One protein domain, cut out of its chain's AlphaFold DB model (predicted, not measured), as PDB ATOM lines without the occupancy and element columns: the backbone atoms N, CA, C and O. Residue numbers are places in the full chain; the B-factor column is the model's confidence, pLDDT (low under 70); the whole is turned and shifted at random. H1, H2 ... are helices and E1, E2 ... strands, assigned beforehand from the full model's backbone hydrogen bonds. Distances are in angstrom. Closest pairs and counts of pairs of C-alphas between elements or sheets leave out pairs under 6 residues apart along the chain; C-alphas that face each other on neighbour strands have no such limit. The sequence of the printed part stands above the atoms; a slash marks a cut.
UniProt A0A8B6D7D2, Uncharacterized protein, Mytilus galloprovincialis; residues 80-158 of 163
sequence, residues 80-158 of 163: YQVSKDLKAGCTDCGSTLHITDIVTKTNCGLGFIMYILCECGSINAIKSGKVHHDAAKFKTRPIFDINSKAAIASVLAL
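Overview. This is residues 80 to 158 of the 163 residues of an uncharacterized protein of Mytilus galloprovincialis (UniProt A0A8B6D7D2). A small sheet of three strands, E1 E2 E3, has the short helix H1 over its edge strand E3 on one face, while a second short helix, H2, lies well away from the sheet at the far end of a long loop. That loop, residues 128 to 147, runs out from E3 and folds back before H2; another long loop, residues 89 to 101, joins H1 to E1. The printed part has 79 residues, with two named helices and three named strands in the order H1 E1 E2 E3 H2, and the sheet order is E1 - E2 - E3, antiparallel. The class is mixed, helices and strands, with 37 residues in named elements, under half of those printed. The whole is only just compact, close to loose, with a radius of gyration of the C-alphas of 13.7 A, and spans 42 by 28 by 20 A.

Arrangement. H1, residues 80 to 88, is on the sheet formed by E1, residues 102 to 108, E2, residues 111 to 117, and E3, residues 123 to 127. H1 lies over E3 at a height over the sheet of 9.2 A, and runs along the strands, at 20 degrees to E3 on the local plane, which is fitted to just 6 C-alphas. Their closest C-alphas are those of Asp 85 and Ile 126, 6.4 A apart. The strands make a meander, each the antiparallel neighbour of the one before. The hairpin of E1 and E2 has directions 159 degrees apart; N 106 and O 113 are within hydrogen-bond range at 2.8 A, and N 103 and O 115 at 2.9 A. In the hairpin of E2 and E3 the angle is 157 degrees, with N 114 and O 126 at 2.8 A. E1 and E3 are edge strands. H2, residues 148 to 156, is not on the sheet and is apart from H1, E1 and E2. In H1 and H2 every O i to N i+4 pair is within hydrogen-bond range.

Along the chain. H1 begins at C-alpha 80, (134.846, 172.880, 158.707), and is 12.4 A long from first to last C-alpha. E1 measures 16.6 A, E2 19.9 A and E3 13.1 A; E3 ends at C-alpha 127, (141.607, 176.223, 150.562). H2 measures 11.9 A and ends at C-alpha 156, (153.891, 183.794, 169.554).

Size, cuts and confidence. The C-alphas of Cys 93 and Leu 156, the two farthest apart, are 42.4 A apart. The printed part has no cut. The links H1 to E1 and E3 to H2 are long, and E1 to E2 and E2 to E3 are tight. The mean pLDDT of the printed part is 86.0; residues 133 to 139 and 157 to 158 are under 70.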
ATOM      1  N   TYR A  80     136.203 172.759 159.232       91.44
ATOM      2  CA  TYR A  80     134.846 172.880 158.707       91.44
ATOM      3  C   TYR A  80     134.829 173.307 157.233       91.44
ATOM      4  O   TYR A  80     134.138 172.691 156.426       91.44
ATOM      5  N   GLN A  81     135.614 174.323 156.861       89.62
ATOM      6  CA  GLN A  81     135.649 174.800 155.477       89.62
ATOM      7  C   GLN A  81     136.241 173.739 154.545       89.62
ATOM      8  O   GLN A  81     135.685 173.465 153.486       89.62
ATOM      9  N   VAL A  82     137.315 173.084 154.978       92.44
ATOM     10  CA  VAL A  82     137.983 172.041 154.191       92.44
ATOM     11  C   VAL A  82     137.085 170.822 154.010       92.44
ATOM     12  O   VAL A  82     136.953 170.318 152.901       92.44
ATOM     13  N   SER A  83     136.421 170.361 155.072       92.88
ATOM     14  CA  SER A  83     135.489 169.230 154.968       92.88
ATOM     15  C   SER A  83     134.295 169.536 154.065       92.88
ATOM     16  O   SER A  83     133.830 168.644 153.358       92.88
ATOM     17  N   LYS A  84     133.821 170.787 154.040       92.44
ATOM     18  CA  LYS A  84     132.787 171.231 153.102       92.44
ATOM     19  C   LYS A  84     133.266 171.144 151.651       92.44
ATOM     20  O   LYS A  84     132.537 170.611 150.822       92.44
ATOM     21  N   ASP A  85     134.473 171.621 151.363       90.69
ATOM     22  CA  ASP A  85     135.038 171.606 150.010       90.69
ATOM     23  C   ASP A  85     135.348 170.171 149.540       90.69
ATOM     24  O   ASP A  85     135.056 169.819 148.403       90.69
ATOM     25  N   LEU A  86     135.841 169.297 150.428       93.38
ATOM     26  CA  LEU A  86     136.049 167.872 150.126       93.38
ATOM     27  C   LEU A  86     134.731 167.148 149.814       93.38
ATOM     28  O   LEU A  86     134.672 166.334 148.894       93.38
ATOM     29  N   LYS A  87     133.668 167.463 150.570       93.38
ATOM     30  CA  LYS A  87     132.320 166.913 150.360       93.38
ATOM     31  C   LYS A  87     131.635 167.452 149.108       93.38
ATOM     32  O   LYS A  87     130.789 166.755 148.562       93.38
ATOM     33  N   ALA A  88     131.964 168.668 148.672       93.00
ATOM     34  CA  ALA A  88     131.478 169.197 147.398       93.00
ATOM     35  C   ALA A  88     131.999 168.377 146.207       93.00
ATOM     36  O   ALA A  88     131.346 168.331 145.168       93.00
ATOM     37  N   GLY A  89     133.130 167.694 146.398       93.62
ATOM     38  CA  GLY A  89     133.700 166.768 145.437       93.62
ATOM     39  C   GLY A  89     134.500 167.457 144.337       93.62
ATOM     40  O   GLY A  89     134.724 168.668 144.335       93.62
ATOM     41  N   CYS A  90     134.969 166.639 143.407       94.31
ATOM     42  CA  CYS A  90     135.704 167.063 142.230       94.31
ATOM     43  C   CYS A  90     134.843 167.969 141.339       94.31
ATOM     44  O   CYS A  90     133.700 167.629 141.033       94.31
ATOM     45  N   THR A  91     135.399 169.083 140.857       91.00
ATOM     46  CA  THR A  91     134.669 170.011 139.972       91.00
ATOM     47  C   THR A  91     134.258 169.391 138.643       91.00
ATOM     48  O   THR A  91     133.298 169.854 138.032       91.00
ATOM     49  N   ASP A  92     134.978 168.358 138.204       93.12
ATOM     50  CA  ASP A  92     134.828 167.795 136.864       93.12
ATOM     51  C   ASP A  92     133.939 166.544 136.860       93.12
ATOM     52  O   ASP A  92     133.100 166.393 135.975       93.12
ATOM     53  N   CYS A  93     134.088 165.649 137.846       94.25
ATOM     54  CA  CYS A  93     133.332 164.390 137.916       94.25
ATOM     55  C   CYS A  93     132.425 164.253 139.150       94.25
ATOM     56  O   CYS A  93     131.674 163.285 139.241       94.25
ATOM     57  N   GLY A  94     132.493 165.178 140.113       93.00
ATOM     58  CA  GLY A  94     131.680 165.145 141.334       93.00
ATOM     59  C   GLY A  94     132.052 164.054 142.343       93.00
ATOM     60  O   GLY A  94     131.380 163.929 143.366       93.00
ATOM     61  N   SER A  95     133.103 163.261 142.100       93.12
ATOM     62  CA  SER A  95     133.549 162.244 143.057       93.12
ATOM     63  C   SER A  95     134.058 162.888 144.348       93.12
ATOM     64  O   SER A  95     134.511 164.034 144.361       93.12
ATOM     65  N   THR A  96     134.005 162.143 145.450       93.12
ATOM     66  CA  THR A  96     134.552 162.622 146.725       93.12
ATOM     67  C   THR A  96     136.068 162.791 146.617       93.12
ATOM     68  O   THR A  96     136.740 162.012 145.947       93.12
ATOM     69  N   LEU A  97     136.594 163.833 147.259       94.19
ATOM     70  CA  LEU A  97     138.028 164.100 147.335       94.19
ATOM     71  C   LEU A  97     138.562 163.663 148.703       94.19
ATOM     72  O   LEU A  97     137.903 163.891 149.724       94.19
ATOM     73  N   HIS A  98     139.771 163.098 148.741       91.94
ATOM     74  CA  HIS A  98     140.423 162.678 149.982       91.94
ATOM     75  C   HIS A  98     141.697 163.482 150.260       91.94
ATOM     76  O   HIS A  98     142.462 163.836 149.368       91.94
ATOM     77  N   ILE A  99     141.944 163.767 151.542       89.25
ATOM     78  CA  ILE A  99     143.149 164.481 152.009       89.25
ATOM     79  C   ILE A  99     144.424 163.662 151.744       89.25
ATOM     80  O   ILE A  99     145.508 164.226 151.637       89.25
ATOM     81  N   THR A 100     144.310 162.340 151.629       89.00
ATOM     82  CA  THR A 100     145.428 161.448 151.287       89.00
ATOM     83  C   THR A 100     145.990 161.719 149.896       89.00
ATOM     84  O   THR A 100     147.178 161.498 149.680       89.00
ATOM     85  N   ASP A 101     145.178 162.280 148.998       90.31
ATOM     86  CA  ASP A 101     145.511 162.421 147.577       90.31
ATOM     87  C   ASP A 101     146.049 163.828 147.261       90.31
ATOM     88  O   ASP A 101     146.012 164.313 146.124       90.31
ATOM     89  N   ILE A 102     146.538 164.535 148.287       91.31
ATOM     90  CA  ILE A 102     147.223 165.817 148.121       91.31
ATOM     91  C   ILE A 102     148.552 165.563 147.409       91.31
ATOM     92  O   ILE A 102     149.432 164.890 147.935       91.31
ATOM     93  N   VAL A 103     148.725 166.188 146.247       91.56
ATOM     94  CA  VAL A 103     149.972 166.130 145.465       91.56
ATOM     95  C   VAL A 103     150.915 167.253 145.864       91.56
ATOM     96  O   VAL A 103     152.130 167.092 145.930       91.56
ATOM     97  N   THR A 104     150.361 168.436 146.119       90.62
ATOM     98  CA  THR A 104     151.155 169.599 146.503       90.62
ATOM     99  C   THR A 104     150.329 170.608 147.285       90.62
ATOM    100  O   THR A 104     149.096 170.562 147.316       90.62
ATOM    101  N   LYS A 105     151.016 171.559 147.916       91.12
ATOM    102  CA  LYS A 105     150.393 172.690 148.595       91.12
ATOM    103  C   LYS A 105     151.077 173.994 148.213       91.12
ATOM    104  O   LYS A 105     152.278 174.043 147.971       91.12
ATOM    105  N   THR A 106     150.317 175.081 148.221       88.88
ATOM    106  CA  THR A 106     150.850 176.440 148.082       88.88
ATOM    107  C   THR A 106     150.538 177.258 149.322       88.88
ATOM    108  O   THR A 106     149.379 177.484 149.667       88.88
ATOM    109  N   ASN A 107     151.587 177.759 149.968       88.94
ATOM    110  CA  ASN A 107     151.469 178.592 151.158       88.94
ATOM    111  C   ASN A 107     151.048 180.027 150.812       88.94
ATOM    112  O   ASN A 107     151.599 180.660 149.909       88.94
ATOM    113  N   CYS A 108     150.099 180.561 151.578       86.88
ATOM    114  CA  CYS A 108     149.520 181.890 151.405       86.88
ATOM    115  C   CYS A 108     149.425 182.605 152.764       86.88
ATOM    116  O   CYS A 108     148.348 182.763 153.338       86.88
ATOM    117  N   GLY A 109     150.572 183.038 153.294       86.94
ATOM    118  CA  GLY A 109     150.638 183.604 154.643       86.94
ATOM    119  C   GLY A 109     150.412 182.512 155.687       86.94
ATOM    120  O   GLY A 109     151.096 181.497 155.661       86.94
ATOM    121  N   LEU A 110     149.471 182.706 156.607       88.44
ATOM    122  CA  LEU A 110     149.138 181.695 157.616       88.44
ATOM    123  C   LEU A 110     148.196 180.599 157.086       88.44
ATOM    124  O   LEU A 110     148.129 179.537 157.696       88.44
ATOM    125  N   GLY A 111     147.519 180.828 155.958       90.00
ATOM    126  CA  GLY A 111     146.722 179.822 155.254       90.00
ATOM    127  C   GLY A 111     147.488 179.170 154.101       90.00
ATOM    128  O   GLY A 111     148.624 179.539 153.784       90.00
ATOM    129  N   PHE A 112     146.862 178.197 153.450       90.69
ATOM    130  CA  PHE A 112     147.430 177.486 152.306       90.69
ATOM    131  C   PHE A 112     146.340 176.903 151.401       90.69
ATOM    132  O   PHE A 112     145.169 176.824 151.763       90.69
ATOM    133  N   ILE A 113     146.738 176.516 150.193       91.88
ATOM    134  CA  ILE A 113     145.900 175.818 149.215       91.88
ATOM    135  C   ILE A 113     146.475 174.417 149.040       91.88
ATOM    136  O   ILE A 113     147.675 174.285 148.809       91.88
ATOM    137  N   MET A 114     145.637 173.394 149.146       93.12
ATOM    138  CA  MET A 114     145.954 172.001 148.851       93.12
ATOM    139  C   MET A 114     145.496 171.681 147.434       93.12
ATOM    140  O   MET A 114     144.377 172.022 147.059       93.12
ATOM    141  N   TYR A 115     146.350 171.024 146.663       93.25
ATOM    142  CA  TYR A 115     146.020 170.531 145.335       93.25
ATOM    143  C   TYR A 115     145.867 169.019 145.416       93.25
ATOM    144  O   TYR A 115     146.843 168.312 145.672       93.25
ATOM    145  N   ILE A 116     144.632 168.556 145.251       93.50
ATOM    146  CA  ILE A 116     144.241 167.153 145.379       93.50
ATOM    147  C   ILE A 116     144.030 166.585 143.986       93.50
ATOM    148  O   ILE A 116     143.284 167.167 143.192       93.50
ATOM    149  N   LEU A 117     144.693 165.471 143.695       92.88
ATOM    150  CA  LEU A 117     144.479 164.733 142.460       92.88
ATOM    151  C   LEU A 117     143.259 163.834 142.629       92.88
ATOM    152  O   LEU A 117     143.202 163.008 143.529       92.88
ATOM    153  N   CYS A 118     142.278 164.017 141.758       93.12
ATOM    154  CA  CYS A 118     141.145 163.118 141.650       93.12
ATOM    155  C   CYS A 118     141.516 161.904 140.786       93.12
ATOM    156  O   CYS A 118     142.316 162.022 139.858       93.12
ATOM    157  N   GLU A 119     140.864 160.764 141.013       91.00
ATOM    158  CA  GLU A 119     140.998 159.562 140.175       91.00
ATOM    159  C   GLU A 119     140.657 159.811 138.697       91.00
ATOM    160  O   GLU A 119     141.201 159.152 137.816       91.00
ATOM    161  N   CYS A 120     139.809 160.803 138.393       91.88
ATOM    162  CA  CYS A 120     139.519 161.195 137.009       91.88
ATOM    163  C   CYS A 120     140.665 161.968 136.326       91.88
ATOM    164  O   CYS A 120     140.547 162.338 135.159       91.88
ATOM    165  N   GLY A 121     141.759 162.234 137.046       90.69
ATOM    166  CA  GLY A 121     142.937 162.952 136.564       90.69
ATOM    167  C   GLY A 121     142.889 164.469 136.763       90.69
ATOM    168  O   GLY A 121     143.864 165.151 136.443       90.69
ATOM    169  N   SER A 122     141.796 165.022 137.295       91.75
ATOM    170  CA  SER A 122     141.694 166.462 137.554       91.75
ATOM    171  C   SER A 122     142.377 166.872 138.860       91.75
ATOM    172  O   SER A 122     142.397 166.135 139.848       91.75
ATOM    173  N   ILE A 123     142.928 168.087 138.878       93.00
ATOM    174  CA  ILE A 123     143.555 168.673 140.065       93.00
ATOM    175  C   ILE A 123     142.608 169.707 140.661       93.00
ATOM    176  O   ILE A 123     142.335 170.746 140.058       93.00
ATOM    177  N   ASN A 124     142.161 169.448 141.885       92.25
ATOM    178  CA  ASN A 124     141.227 170.298 142.610       92.25
ATOM    179  C   ASN A 124     141.972 171.125 143.660       92.25
ATOM    180  O   ASN A 124     142.792 170.604 144.414       92.25
ATOM    181  N   ALA A 125     141.681 172.424 143.716       91.75
ATOM    182  CA  ALA A 125     142.298 173.345 144.665       91.75
ATOM    183  C   ALA A 125     141.380 173.571 145.875       91.75
ATOM    184  O   ALA A 125     140.379 174.281 145.773       91.75
ATOM    185  N   ILE A 126     141.755 173.026 147.031       92.06
ATOM    186  CA  ILE A 126     141.035 173.198 148.295       92.06
ATOM    187  C   ILE A 126     141.768 174.192 149.184       92.06
ATOM    188  O   ILE A 126     142.976 174.105 149.399       92.06
ATOM    189  N   LYS A 127     141.039 175.165 149.723       91.94
ATOM    190  CA  LYS A 127     141.607 176.223 150.562       91.94
ATOM    191  C   LYS A 127     141.582 175.771 152.020       91.94
ATOM    192  O   LYS A 127     140.605 175.183 152.468       91.94
ATOM    193  N   SER A 128     142.623 176.090 152.787       91.81
ATOM    194  CA  SER A 128     142.706 175.732 154.210       91.81
ATOM    195  C   SER A 128     141.722 176.492 155.109       91.81
ATOM    196  O   SER A 128     141.716 176.259 156.312       91.81
ATOM    197  N   GLY A 129     140.924 177.410 154.563       91.81
ATOM    198  CA  GLY A 129     139.965 178.225 155.298       91.81
ATOM    199  C   GLY A 129     139.225 179.206 154.399       91.81
ATOM    200  O   GLY A 129     139.394 179.207 153.173       91.81
ATOM    201  N   LYS A 130     138.385 180.037 155.015       89.44
ATOM    202  CA  LYS A 130     137.609 181.066 154.316       89.44
ATOM    203  C   LYS A 130     138.516 182.086 153.635       89.44
ATOM    204  O   LYS A 130     139.586 182.437 154.127       89.44
ATOM    205  N   VAL A 131     138.069 182.598 152.492       88.38
ATOM    206  CA  VAL A 131     138.782 183.631 151.731       88.38
ATOM    207  C   VAL A 131     137.840 184.764 151.348       88.38
ATOM    208  O   VAL A 131     136.727 184.526 150.888       88.38
ATOM    209  N   HIS A 132     138.309 186.003 151.488       77.94
ATOM    210  CA  HIS A 132     137.536 187.205 151.144       77.94
ATOM    211  C   HIS A 132     137.458 187.473 149.633       77.94
ATOM    212  O   HIS A 132     136.617 188.249 149.178       77.94
ATOM    213  N   HIS A 133     138.318 186.829 148.841       67.19
ATOM    214  CA  HIS A 133     138.319 186.943 147.388       67.19
ATOM    215  C   HIS A 133     138.461 185.571 146.744       67.19
ATOM    216  O   HIS A 133     139.416 184.840 147.022       67.19
ATOM    217  N   ASP A 134     137.553 185.252 145.827       57.69
ATOM    218  CA  ASP A 134     137.759 184.126 144.932       57.69
ATOM    219  C   ASP A 134     138.825 184.478 143.899       57.69
ATOM    220  O   ASP A 134     138.644 185.370 143.064       57.69
ATOM    221  N   ALA A 135     139.924 183.726 143.925       55.91
ATOM    222  CA  ALA A 135     140.982 183.794 142.919       55.91
ATOM    223  C   ALA A 135     140.449 183.553 141.487       55.91
ATOM    224  O   ALA A 135     141.067 183.975 140.515       55.91
ATOM    225  N   ALA A 136     139.267 182.940 141.343       55.44
ATOM    226  CA  ALA A 136     138.588 182.794 140.058       55.44
ATOM    227  C   ALA A 136     138.164 184.145 139.443       55.44
ATOM    228  O   ALA A 136     138.200 184.304 138.226       55.44
ATOM    229  N   LYS A 137     137.805 185.145 140.264       55.50
ATOM    230  CA  LYS A 137     137.410 186.485 139.784       55.50
ATOM    231  C   LYS A 137     138.592 187.442 139.636       55.50
ATOM    232  O   LYS A 137     138.523 188.382 138.845       55.50
ATOM    233  N   PHE A 138     139.687 187.208 140.358       52.97
ATOM    234  CA  PHE A 138     140.851 188.093 140.369       52.97
ATOM    235  C   PHE A 138     142.145 187.284 140.293       52.97
ATOM    236  O   PHE A 138     142.371 186.406 141.114       52.97
ATOM    237  N   LYS A 139     143.050 187.634 139.362       63.91
ATOM    238  CA  LYS A 139     144.376 186.997 139.163       63.91
ATOM    239  C   LYS A 139     145.375 187.237 140.316       63.91
ATOM    240  O   LYS A 139     146.582 187.313 140.095       63.91
ATOM    241  N   THR A 140     144.888 187.447 141.530       70.19
ATOM    242  CA  THR A 140     145.668 187.712 142.738       70.19
ATOM    243  C   THR A 140     145.632 186.502 143.659       70.19
ATOM    244  O   THR A 140     144.691 185.711 143.626       70.19
ATOM    245  N   ARG A 141     146.657 186.361 144.505       73.75
ATOM    246  CA  ARG A 141     146.683 185.311 145.531       73.75
ATOM    247  C   ARG A 141     145.474 185.458 146.469       73.75
ATOM    248  O   ARG A 141     145.086 186.598 146.746       73.75
ATOM    249  N   PRO A 142     144.891 184.349 146.950       81.75
ATOM    250  CA  PRO A 142     143.772 184.417 147.879       81.75
ATOM    251  C   PRO A 142     144.178 185.109 149.181       81.75
ATOM    252  O   PRO A 142     145.300 184.948 149.667       81.75
ATOM    253  N   ILE A 143     143.239 185.868 149.741       86.00
ATOM    254  CA  ILE A 143     143.365 186.491 151.057       86.00
ATOM    255  C   ILE A 143     142.486 185.689 152.006       86.00
ATOM    256  O   ILE A 143     141.260 185.710 151.875       86.00
ATOM    257  N   PHE A 144     143.133 184.955 152.908       88.69
ATOM    258  CA  PHE A 144     142.469 184.139 153.916       88.69
ATOM    259  C   PHE A 144     141.908 185.023 155.025       88.69
ATOM    260  O   PHE A 144     142.601 185.912 155.524       88.69
ATOM    261  N   ASP A 145     140.658 184.761 155.391       89.06
ATOM    262  CA  ASP A 145     140.054 185.294 156.603       89.06
ATOM    263  C   ASP A 145     140.551 184.445 157.769       89.06
ATOM    264  O   ASP A 145     140.263 183.253 157.858       89.06
ATOM    265  N   ILE A 146     141.406 185.033 158.596       87.38
ATOM    266  CA  ILE A 146     142.090 184.327 159.668       87.38
ATOM    267  C   ILE A 146     141.786 185.045 160.967       87.38
ATOM    268  O   ILE A 146     142.051 186.240 161.112       87.38
ATOM    269  N   ASN A 147     141.303 184.283 161.947       87.44
ATOM    270  CA  ASN A 147     141.089 184.797 163.287       87.44
ATOM    271  C   ASN A 147     142.405 185.348 163.869       87.44
ATOM    272  O   ASN A 147     143.403 184.632 163.985       87.44
ATOM    273  N   SER A 148     142.397 186.617 164.277       84.56
ATOM    274  CA  SER A 148     143.580 187.311 164.795       84.56
ATOM    275  C   SER A 148     144.170 186.648 166.045       84.56
ATOM    276  O   SER A 148     145.390 186.615 166.185       84.56
ATOM    277  N   LYS A 149     143.348 186.045 166.916       86.75
ATOM    278  CA  LYS A 149     143.814 185.285 168.089       86.75
ATOM    279  C   LYS A 149     144.572 184.027 167.667       86.75
ATOM    280  O   LYS A 149     145.638 183.754 168.210       86.75
ATOM    281  N   ALA A 150     144.062 183.298 166.674       84.88
ATOM    282  CA  ALA A 150     144.749 182.133 166.115       84.88
ATOM    283  C   ALA A 150     146.053 182.532 165.402       84.88
ATOM    284  O   ALA A 150     147.069 181.850 165.541       84.88
ATOM    285  N   ALA A 151     146.047 183.662 164.688       86.81
ATOM    286  CA  ALA A 151     147.236 184.207 164.041       86.81
ATOM    287  C   ALA A 151     148.326 184.568 165.053       86.81
ATOM    288  O   ALA A 151     149.466 184.129 164.915       86.81
ATOM    289  N   ILE A 152     147.965 185.314 166.098       85.69
ATOM    290  CA  ILE A 152     148.884 185.700 167.168       85.69
ATOM    291  C   ILE A 152     149.403 184.458 167.893       85.69
ATOM    292  O   ILE A 152     150.608 184.347 168.069       85.69
ATOM    293  N   ALA A 153     148.544 183.495 168.241       84.19
ATOM    294  CA  ALA A 153     148.976 182.248 168.874       84.19
ATOM    295  C   ALA A 153     149.978 181.473 168.001       84.19
ATOM    296  O   ALA A 153     150.998 181.004 168.500       84.19
ATOM    297  N   SER A 154     149.735 181.397 166.689       81.94
ATOM    298  CA  SER A 154     150.632 180.714 165.746       81.94
ATOM    299  C   SER A 154     152.015 181.367 165.671       81.94
ATOM    300  O   SER A 154     153.011 180.663 165.515       81.94
ATOM    301  N   VAL A 155     152.077 182.699 165.788       81.06
ATOM    302  CA  VAL A 155     153.325 183.478 165.754       81.06
ATOM    303  C   VAL A 155     154.028 183.483 167.111       81.06
ATOM    304  O   VAL A 155     155.228 183.255 167.165       81.06
ATOM    305  N   LEU A 156     153.309 183.721 168.210       79.88
ATOM    306  CA  LEU A 156     153.891 183.794 169.554       79.88
ATOM    307  C   LEU A 156     154.415 182.446 170.027       79.88
ATOM    308  O   LEU A 156     155.469 182.400 170.645       79.88
ATOM    309  N   ALA A 157     153.755 181.349 169.661       66.44
ATOM    310  CA  ALA A 157     154.257 180.025 169.987       66.44
ATOM    311  C   ALA A 157     155.616 179.714 169.308       66.44
ATOM    312  O   ALA A 157     156.214 178.685 169.617       66.44
ATOM    313  N   LEU A 158     156.109 180.544 168.371       58.47
ATOM    314  CA  LEU A 158     157.482 180.463 167.843       58.47
ATOM    315  C   LEU A 158     158.531 180.979 168.849       58.47
ATOM    316  O   LEU A 158     159.710 180.667 168.706       58.47
TER     317      LEU A 158